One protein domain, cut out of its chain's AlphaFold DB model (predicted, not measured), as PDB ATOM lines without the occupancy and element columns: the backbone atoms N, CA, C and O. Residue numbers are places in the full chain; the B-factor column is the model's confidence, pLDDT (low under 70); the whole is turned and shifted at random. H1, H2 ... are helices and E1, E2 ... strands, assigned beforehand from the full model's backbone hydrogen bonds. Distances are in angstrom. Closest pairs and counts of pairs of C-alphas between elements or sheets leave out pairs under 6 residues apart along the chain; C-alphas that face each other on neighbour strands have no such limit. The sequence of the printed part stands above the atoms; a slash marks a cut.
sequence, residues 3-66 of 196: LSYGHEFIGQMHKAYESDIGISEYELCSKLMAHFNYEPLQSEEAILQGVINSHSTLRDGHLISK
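This is residues 3 to 66 of the 196 residues of the protein "Molydop_binding domain-containing protein" of Sulfurimonas sp. RIFOXYB2_FULL_37_5 (UniProt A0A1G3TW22). Picture a loose, open loop of chain: a small three-stranded sheet sits at one end, the helix H2 reaches from it toward the other end, and there H1 meets H2 at a loose corner. A long link between E1 and H1 makes the other side of the loop, and its residues 13 to 24, with residue 25 of H1, stick out with nothing packed on them. You will read 64 printed residues with two named helices and three named strands, in the order E1 H1 H2 E2 E3 along the chain, and the sheet has the order E1 E3 E2, all antiparallel. The class is mixed, helices and strands, and the whole is loose, with a radius of gyration of the C-alphas of 15.3 A. The outline is elongated, spanning 44 by 27 by 19 A.

Start at the first named element, E1, residues 9 to 11, which is an edge strand of the sheet. Its neighbour is the inner strand E3, residues 62 to 65, antiparallel at 113 degrees between their directions. Look there for C-alphas 9 and 64, which face each other at 4.7 A, and for N 10 and O 63, within hydrogen-bond range at 2.8 A. On the other side of E3 is the second edge strand, E2, residues 56 to 59, antiparallel to E3 at 134 degrees. E2 and E3 form a hairpin, in which N 57 and O 64 are 2.9 A apart and N 64 and O 57 are 2.8 A apart, both within hydrogen-bond range. Go back now to H1, residues 25 to 35, which is not on the sheet and is apart from E2 and E3. Next along the chain is H2, residues 44 to 55, which is on the sheet but only grazes it, with its residues 50 to 55. The closest C-alphas of H2 and E3, those of His 55 and Ser 65, are 5.9 A apart. H1 and H2 are close but not clearly touching, and their closest C-alphas, those of Tyr 26 and Glu 44, are 7.8 A apart. They run opposite ways at a steep tilt of 63 degrees. In H1 and H2 every O i to N i+4 pair is within hydrogen-bond range. E1, then H1 and H2, then E2 form a split strand-helix-strand unit, two strands that run the same way in one sheet with E3 between them, and its crossover is right-handed.

Find C-alpha 9 at (-38.624, 31.425, -18.601), where E1 begins; it ends at residue 11. From C-alpha 25 at (-18.373, 39.105, -7.308), H1 runs 15.1 A to C-alpha 35. H2 runs 16.5 A from C-alpha 44 to C-alpha 55 and is the longest helix by residues, with 12. E2 covers 9.7 A from C-alpha 56 to C-alpha 59. E3 covers 10.1 A and ends at C-alpha 65, at (-37.490, 25.059, -15.447).

The two C-alphas farthest apart are those of Phe 36 and Asp 60, at 45.6 A, while those of Leu 3 and Lys 66, the first and last printed, are 13.3 A apart. The printed part has no cut. The link from E1 to H1, 13 residues, is long; H1 to H2, with 8 residues between them, is a short link; H2 to E2 and E2 to E3 are tight links. Residues 13 to 25 stand free, and the body without them spans 45 by 20 by 14 A. The mean pLDDT of the printed part is 91.8, and in this predicted model residues 4 to 5 are under 70.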
ATOM      1  N   LEU A   3     -33.823  34.651 -13.824       77.81
ATOM      2  CA  LEU A   3     -35.122  34.077 -13.494       77.81
ATOM      3  C   LEU A   3     -36.077  35.242 -13.249       77.81
ATOM      4  O   LEU A   3     -35.705  36.217 -12.593       77.81
ATOM      5  N   SER A   4     -37.280  35.176 -13.811       65.19
ATOM      6  CA  SER A   4     -38.306  36.183 -13.546       65.19
ATOM      7  C   SER A   4     -39.335  35.589 -12.598       65.19
ATOM      8  O   SER A   4     -39.902  34.537 -12.873       65.19
ATOM      9  N   TYR A   5     -39.583  36.259 -11.474       65.50
ATOM     10  CA  TYR A   5     -40.680  35.879 -10.590       65.50
ATOM     11  C   TYR A   5     -42.004  35.948 -11.358       65.50
ATOM     12  O   TYR A   5     -42.275  36.938 -12.037       65.50
ATOM     13  N   GLY A   6     -42.807  34.888 -11.260       70.56
ATOM     14  CA  GLY A   6     -44.096  34.791 -11.950       70.56
ATOM     15  C   GLY A   6     -44.018  34.385 -13.424       70.56
ATOM     16  O   GLY A   6     -45.041  34.436 -14.097       70.56
ATOM     17  N   HIS A   7     -42.847  33.977 -13.931       81.62
ATOM     18  CA  HIS A   7     -42.710  33.445 -15.287       81.62
ATOM     19  C   HIS A   7     -41.743  32.252 -15.318       81.62
ATOM     20  O   HIS A   7     -40.689  32.270 -14.692       81.62
ATOM     21  N   GLU A   8     -42.078  31.212 -16.076       86.88
ATOM     22  CA  GLU A   8     -41.288  29.987 -16.239       86.88
ATOM     23  C   GLU A   8     -39.954  30.149 -16.982       86.88
ATOM     24  O   GLU A   8     -39.133  29.229 -16.954       86.88
ATOM     25  N   PHE A   9     -39.750  31.266 -17.688       89.50
ATOM     26  CA  PHE A   9     -38.624  31.425 -18.601       89.50
ATOM     27  C   PHE A   9     -37.305  31.694 -17.878       89.50
ATOM     28  O   PHE A   9     -37.205  32.515 -16.963       89.50
ATOM     29  N   ILE A  10     -36.260  31.049 -18.386       91.06
ATOM     30  CA  ILE A  10     -34.876  31.201 -17.957       91.06
ATOM     31  C   ILE A  10     -34.141  32.000 -19.032       91.06
ATOM     32  O   ILE A  10     -33.874  31.517 -20.132       91.06
ATOM     33  N   GLY A  11     -33.810  33.248 -18.712       88.50
ATOM     34  CA  GLY A  11     -33.058  34.134 -19.593       88.50
ATOM     35  C   GLY A  11     -31.547  33.950 -19.448       88.50
ATOM     36  O   GLY A  11     -31.017  33.825 -18.339       88.50
ATOM     37  N   GLN A  12     -30.821  34.018 -20.560       88.19
ATOM     38  CA  GLN A  12     -29.368  34.168 -20.534       88.19
ATOM     39  C   GLN A  12     -29.005  35.655 -20.438       88.19
ATOM     40  O   GLN A  12     -29.628  36.502 -21.072       88.19
ATOM     41  N   MET A  13     -28.024  35.979 -19.595       91.06
ATOM     42  CA  MET A  13     -27.537  37.348 -19.398       91.06
ATOM     43  C   MET A  13     -26.091  37.403 -19.863       91.06
ATOM     44  O   MET A  13     -25.185  37.115 -19.085       91.06
ATOM     45  N   HIS A  14     -25.886  37.707 -21.140       90.62
ATOM     46  CA  HIS A  14     -24.545  37.872 -21.686       90.62
ATOM     47  C   HIS A  14     -23.922  39.175 -21.181       90.62
ATOM     48  O   HIS A  14     -24.621  40.162 -20.937       90.62
ATOM     49  N   LYS A  15     -22.594  39.178 -21.048       91.81
ATOM     50  CA  LYS A  15     -21.835  40.384 -20.728       91.81
ATOM     51  C   LYS A  15     -22.066  41.432 -21.817       91.81
ATOM     52  O   LYS A  15     -21.835  41.163 -22.992       91.81
ATOM     53  N   ALA A  16     -22.541  42.609 -21.421       92.50
ATOM     54  CA  ALA A  16     -22.888  43.674 -22.359       92.50
ATOM     55  C   ALA A  16     -21.716  44.625 -22.655       92.50
ATOM     56  O   ALA A  16     -21.628  45.161 -23.755       92.50
ATOM     57  N   TYR A  17     -20.830  44.846 -21.682       92.12
ATOM     58  CA  TYR A  17     -19.680  45.742 -21.793       92.12
ATOM     59  C   TYR A  17     -18.555  45.308 -20.846       92.12
ATOM     60  O   TYR A  17     -18.779  44.584 -19.873       92.12
ATOM     61  N   GLU A  18     -17.342  45.762 -21.147       93.12
ATOM     62  CA  GLU A  18     -16.191  45.675 -20.249       93.12
ATOM     63  C   GLU A  18     -16.228  46.820 -19.231       93.12
ATOM     64  O   GLU A  18     -16.632  47.934 -19.562       93.12
ATOM     65  N   SER A  19     -15.818  46.539 -17.995       89.00
ATOM     66  CA  SER A  19     -15.778  47.508 -16.895       89.00
ATOM     67  C   SER A  19     -14.355  47.598 -16.362       89.00
ATOM     68  O   SER A  19     -13.746  46.575 -16.063       89.00
ATOM     69  N   ASP A  20     -13.839  48.814 -16.220       93.50
ATOM     70  CA  ASP A  20     -12.505  49.115 -15.692       93.50
ATOM     71  C   ASP A  20     -12.528  49.596 -14.230       93.50
ATOM     72  O   ASP A  20     -11.487  49.661 -13.578       93.50
ATOM     73  N   ILE A  21     -13.713  49.878 -13.678       95.00
ATOM     74  CA  ILE A  21     -13.888  50.384 -12.305       95.00
ATOM     75  C   ILE A  21     -13.992  49.288 -11.232       95.00
ATOM     76  O   ILE A  21     -14.062  49.598 -10.043       95.00
ATOM     77  N   GLY A  22     -14.034  48.010 -11.616       93.38
ATOM     78  CA  GLY A  22     -14.192  46.904 -10.672       93.38
ATOM     79  C   GLY A  22     -14.298  45.535 -11.335       93.38
ATOM     80  O   GLY A  22     -14.443  45.429 -12.550       93.38
ATOM     81  N   ILE A  23     -14.237  44.495 -10.504       94.00
ATOM     82  CA  ILE A  23     -14.367  43.083 -10.891       94.00
ATOM     83  C   ILE A  23     -15.737  42.531 -10.478       94.00
ATOM     84  O   ILE A  23     -16.405  43.106  -9.617       94.00
ATOM     85  N   SER A  24     -16.160  41.410 -11.066       93.75
ATOM     86  CA  SER A  24     -17.395  40.732 -10.649       93.75
ATOM     87  C   SER A  24     -17.250  40.101  -9.260       93.75
ATOM     88  O   SER A  24     -16.145  39.788  -8.813       93.75
ATOM     89  N   GLU A  25     -18.372  39.847  -8.580       95.50
ATOM     90  CA  GLU A  25     -18.373  39.105  -7.308       95.50
ATOM     91  C   GLU A  25     -17.784  37.693  -7.466       95.50
ATOM     92  O   GLU A  25     -17.117  37.192  -6.562       95.50
ATOM     93  N   TYR A  26     -17.965  37.075  -8.640       95.06
ATOM     94  CA  TYR A  26     -17.377  35.776  -8.960       95.06
ATOM     95  C   TYR A  26     -15.847  35.843  -9.015       95.06
ATOM     96  O   TYR A  26     -15.158  35.020  -8.409       95.06
ATOM     97  N   GLU A  27     -15.298  36.856  -9.691       95.12
ATOM     98  CA  GLU A  27     -13.852  37.060  -9.751       95.12
ATOM     99  C   GLU A  27     -13.282  37.416  -8.371       95.12
ATOM    100  O   GLU A  27     -12.243  36.882  -7.980       95.12
ATOM    101  N   LEU A  28     -13.977  38.261  -7.601       96.94
ATOM    102  CA  LEU A  28     -13.607  38.560  -6.218       96.94
ATOM    103  C   LEU A  28     -13.523  37.275  -5.384       96.94
ATOM    104  O   LEU A  28     -12.510  37.041  -4.727       96.94
ATOM    105  N   CYS A  29     -14.546  36.423  -5.453       97.62
ATOM    106  CA  CYS A  29     -14.567  35.142  -4.753       97.62
ATOM    107  C   CYS A  29     -13.394  34.251  -5.179       97.62
ATOM    108  O   CYS A  29     -12.666  33.742  -4.328       97.62
ATOM    109  N   SER A  30     -13.126  34.138  -6.484       97.12
ATOM    110  CA  SER A  30     -11.990  33.365  -6.994       97.12
ATOM    111  C   SER A  30     -10.644  33.872  -6.464       97.12
ATOM    112  O   SER A  30      -9.781  33.061  -6.124       97.12
ATOM    113  N   LYS A  31     -10.447  35.195  -6.369       97.44
ATOM    114  CA  LYS A  31      -9.224  35.778  -5.792       97.44
ATOM    115  C   LYS A  31      -9.110  35.483  -4.296       97.44
ATOM    116  O   LYS A  31      -8.014  35.187  -3.827       97.44
ATOM    117  N   LEU A  32     -10.218  35.537  -3.554       98.31
ATOM    118  CA  LEU A  32     -10.243  35.205  -2.127       98.31
ATOM    119  C   LEU A  32      -9.940  33.721  -1.889       98.31
ATOM    120  O   LEU A  32      -9.114  33.409  -1.035       98.31
ATOM    121  N   MET A  33     -10.529  32.813  -2.676       98.06
ATOM    122  CA  MET A  33     -10.219  31.378  -2.625       98.06
ATOM    123  C   MET A  33      -8.721  31.135  -2.827       98.06
ATOM    124  O   MET A  33      -8.095  30.467  -2.009       98.06
ATOM    125  N   ALA A  34      -8.126  31.761  -3.847       97.69
ATOM    126  CA  ALA A  34      -6.691  31.667  -4.089       97.69
ATOM    127  C   ALA A  34      -5.858  32.240  -2.927       97.69
ATOM    128  O   ALA A  34      -4.901  31.608  -2.490       97.69
ATOM    129  N   HIS A  35      -6.230  33.410  -2.397       98.25
ATOM    130  CA  HIS A  35      -5.517  34.055  -1.289       98.25
ATOM    131  C   HIS A  35      -5.480  33.188  -0.024       98.25
ATOM    132  O   HIS A  35      -4.454  33.119   0.651       98.25
ATOM    133  N   PHE A  36      -6.583  32.503   0.281       98.38
ATOM    134  CA  PHE A  36      -6.694  31.620   1.440       98.38
ATOM    135  C   PHE A  36      -6.319  30.157   1.142       98.38
ATOM    136  O   PHE A  36      -6.474  29.306   2.015       98.38
ATOM    137  N   ASN A  37      -5.771  29.864  -0.045       98.00
ATOM    138  CA  ASN A  37      -5.370  28.522  -0.494       98.00
ATOM    139  C   ASN A  37      -6.513  27.485  -0.484       98.00
ATOM    140  O   ASN A  37      -6.293  26.311  -0.180       98.00
ATOM    141  N   TYR A  38      -7.730  27.913  -0.818       98.38
ATOM    142  CA  TYR A  38      -8.854  27.020  -1.091       98.38
ATOM    143  C   TYR A  38      -8.833  26.514  -2.536       98.38
ATOM    144  O   TYR A  38      -8.145  27.061  -3.402       98.38
ATOM    145  N   GLU A  39      -9.607  25.458  -2.796       98.00
ATOM    146  CA  GLU A  39      -9.800  24.932  -4.145       98.00
ATOM    147  C   GLU A  39     -10.343  26.031  -5.081       98.00
ATOM    148  O   GLU A  39     -11.275  26.753  -4.706       98.00
ATOM    149  N   PRO A  40      -9.770  26.199  -6.289       96.44
ATOM    150  CA  PRO A  40     -10.260  27.182  -7.243       96.44
ATOM    151  C   PRO A  40     -11.704  26.905  -7.659       96.44
ATOM    152  O   PRO A  40     -12.105  25.760  -7.867       96.44
ATOM    153  N   LEU A  41     -12.468  27.975  -7.871       96.19
ATOM    154  CA  LEU A  41     -13.774  27.859  -8.505       96.19
ATOM    155  C   LEU A  41     -13.620  27.337  -9.942       96.19
ATOM    156  O   LEU A  41     -12.632  27.621 -10.624       96.19
ATOM    157  N   GLN A  42     -14.632  26.619 -10.426       96.75
ATOM    158  CA  GLN A  42     -14.739  26.268 -11.844       96.75
ATOM    159  C   GLN A  42     -14.847  27.539 -12.712       96.75
ATOM    160  O   GLN A  42     -15.015  28.648 -12.204       96.75
ATOM    161  N   SER A  43     -14.767  27.420 -14.040       95.19
ATOM    162  CA  SER A  43     -15.067  28.580 -14.888       95.19
ATOM    163  C   SER A  43     -16.548  28.960 -14.772       95.19
ATOM    164  O   SER A  43     -17.412  28.090 -14.646       95.19
ATOM    165  N   GLU A  44     -16.851  30.259 -14.845       93.50
ATOM    166  CA  GLU A  44     -18.236  30.755 -14.821       93.50
ATOM    167  C   GLU A  44     -19.083  30.082 -15.916       93.50
ATOM    168  O   GLU A  44     -20.200  29.639 -15.660       93.50
ATOM    169  N   GLU A  45     -18.517  29.909 -17.114       92.88
ATOM    170  CA  GLU A  45     -19.153  29.201 -18.230       92.88
ATOM    171  C   GLU A  45     -19.521  27.754 -17.878       92.88
ATOM    172  O   GLU A  45     -20.655  27.336 -18.115       92.88
ATOM    173  N   ALA A  46     -18.599  26.998 -17.271       95.44
ATOM    174  CA  ALA A  46     -18.853  25.609 -16.902       95.44
ATOM    175  C   ALA A  46     -19.981  25.495 -15.867       95.44
ATOM    176  O   ALA A  46     -20.848  24.630 -15.999       95.44
ATOM    177  N   ILE A  47     -20.013  26.394 -14.876       93.88
ATOM    178  CA  ILE A  47     -21.079  26.426 -13.865       93.88
ATOM    179  C   ILE A  47     -22.424  26.763 -14.508       93.88
ATOM    180  O   ILE A  47     -23.406  26.048 -14.297       93.88
ATOM    181  N   LEU A  48     -22.481  27.832 -15.306       93.00
ATOM    182  CA  LEU A  48     -23.717  28.266 -15.955       93.00
ATOM    183  C   LEU A  48     -24.268  27.175 -16.878       93.00
ATOM    184  O   LEU A  48     -25.459  26.863 -16.816       93.00
ATOM    185  N   GLN A  49     -23.408  26.552 -17.685       93.06
ATOM    186  CA  GLN A  49     -23.811  25.467 -18.575       93.06
ATOM    187  C   GLN A  49     -24.267  24.231 -17.794       93.06
ATOM    188  O   GLN A  49     -25.256  23.599 -18.172       93.06
ATOM    189  N   GLY A  50     -23.591  23.912 -16.687       93.88
ATOM    190  CA  GLY A  50     -23.988  22.845 -15.774       93.88
ATOM    191  C   GLY A  50     -25.414  23.037 -15.261       93.88
ATOM    192  O   GLY A  50     -26.245  22.149 -15.439       93.88
ATOM    193  N   VAL A  51     -25.719  24.220 -14.716       91.81
ATOM    194  CA  VAL A  51     -27.049  24.558 -14.176       91.81
ATOM    195  C   VAL A  51     -28.131  24.531 -15.257       91.81
ATOM    196  O   VAL A  51     -29.214  23.984 -15.036       91.81
ATOM    197  N   ILE A  52     -27.856  25.091 -16.440       92.00
ATOM    198  CA  ILE A  52     -28.811  25.075 -17.559       92.00
ATOM    199  C   ILE A  52     -29.132  23.630 -17.950       92.00
ATOM    200  O   ILE A  52     -30.304  23.257 -18.016       92.00
ATOM    201  N   ASN A  53     -28.106  22.799 -18.141       92.75
ATOM    202  CA  ASN A  53     -28.271  21.410 -18.562       92.75
ATOM    203  C   ASN A  53     -29.012  20.566 -17.514       92.75
ATOM    204  O   ASN A  53     -29.850  19.722 -17.860       92.75
ATOM    205  N   SER A  54     -28.733  20.781 -16.225       93.00
ATOM    206  CA  SER A  54     -29.349  20.002 -15.151       93.00
ATOM    207  C   SER A  54     -30.787  20.430 -14.857       93.00
ATOM    208  O   SER A  54     -31.622  19.551 -14.639       93.00
ATOM    209  N   HIS A  55     -31.125  21.721 -14.942       90.38
ATOM    210  CA  HIS A  55     -32.409  22.245 -14.448       90.38
ATOM    211  C   HIS A  55     -33.359  22.799 -15.512       90.38
ATOM    212  O   HIS A  55     -34.505  23.095 -15.177       90.38
ATOM    213  N   SER A  56     -32.939  22.900 -16.778       92.88
ATOM    214  CA  SER A  56     -33.748  23.540 -17.827       92.88
ATOM    215  C   SER A  56     -34.169  22.584 -18.945       92.88
ATOM    216  O   SER A  56     -33.471  21.619 -19.253       92.88
ATOM    217  N   THR A  57     -35.308  22.859 -19.577       92.94
ATOM    218  CA  THR A  57     -35.749  22.227 -20.832       92.94
ATOM    219  C   THR A  57     -36.206  23.291 -21.830       92.94
ATOM    220  O   THR A  57     -36.474  24.425 -21.439       92.94
ATOM    221  N   LEU A  58     -36.275  22.949 -23.116       92.69
ATOM    222  CA  LEU A  58     -36.766  23.846 -24.160       92.69
ATOM    223  C   LEU A  58     -38.279  23.696 -24.334       92.69
ATOM    224  O   LEU A  58     -38.783  22.591 -24.520       92.69
ATOM    225  N   ARG A  59     -38.987  24.826 -24.339       90.25
ATOM    226  CA  ARG A  59     -40.398  24.935 -24.713       90.25
ATOM    227  C   ARG A  59     -40.581  26.178 -25.569       90.25
ATOM    228  O   ARG A  59     -40.188  27.263 -25.155       90.25
ATOM    229  N   ASP A  60     -41.127  26.012 -26.770       89.56
ATOM    230  CA  ASP A  60     -41.408  27.111 -27.706       89.56
ATOM    231  C   ASP A  60     -40.208  28.052 -27.929       89.56
ATOM    232  O   ASP A  60     -40.329  29.275 -27.920       89.56
ATOM    233  N   GLY A  61     -39.011  27.471 -28.066       89.56
ATOM    234  CA  GLY A  61     -37.761  28.214 -28.268       89.56
ATOM    235  C   GLY A  61     -37.182  28.885 -27.017       89.56
ATOM    236  O   GLY A  61     -36.133  29.516 -27.110       89.56
ATOM    237  N   HIS A  62     -37.810  28.725 -25.853       90.25
ATOM    238  CA  HIS A  62     -37.362  29.299 -24.587       90.25
ATOM    239  C   HIS A  62     -36.889  28.211 -23.626       90.25
ATOM    240  O   HIS A  62     -37.439  27.110 -23.583       90.25
ATOM    241  N   LEU A  63     -35.873  28.527 -22.823       92.69
ATOM    242  CA  LEU A  63     -35.500  27.691 -21.687       92.69
ATOM    243  C   LEU A  63     -36.525  27.888 -20.568       92.69
ATOM    244  O   LEU A  63     -36.846  29.022 -20.221       92.69
ATOM    245  N   ILE A  64     -37.006  26.792 -19.994       92.44
ATOM    246  CA  ILE A  64     -37.910  26.772 -18.840       92.44
ATOM    247  C   ILE A  64     -37.385  25.828 -17.765       92.44
ATOM    248  O   ILE A  64     -36.635  24.899 -18.074       92.44
ATOM    249  N   SER A  65     -37.803  26.021 -16.513       89.38
ATOM    250  CA  SER A  65     -37.490  25.059 -15.447       89.38
ATOM    251  C   SER A  65     -38.095  23.683 -15.748       89.38
ATOM    252  O   SER A  65     -39.272  23.582 -16.094       89.38
ATOM    253  N   LYS A  66     -37.324  22.608 -15.538       90.75
ATOM    254  CA  LYS A  66     -37.823  21.219 -15.602       90.75
ATOM    255  C   LYS A  66     -38.899  20.921 -14.556       90.75
ATOM    256  O   LYS A  66     -39.657  19.978 -14.732       90.75
TER     257      LYS A  66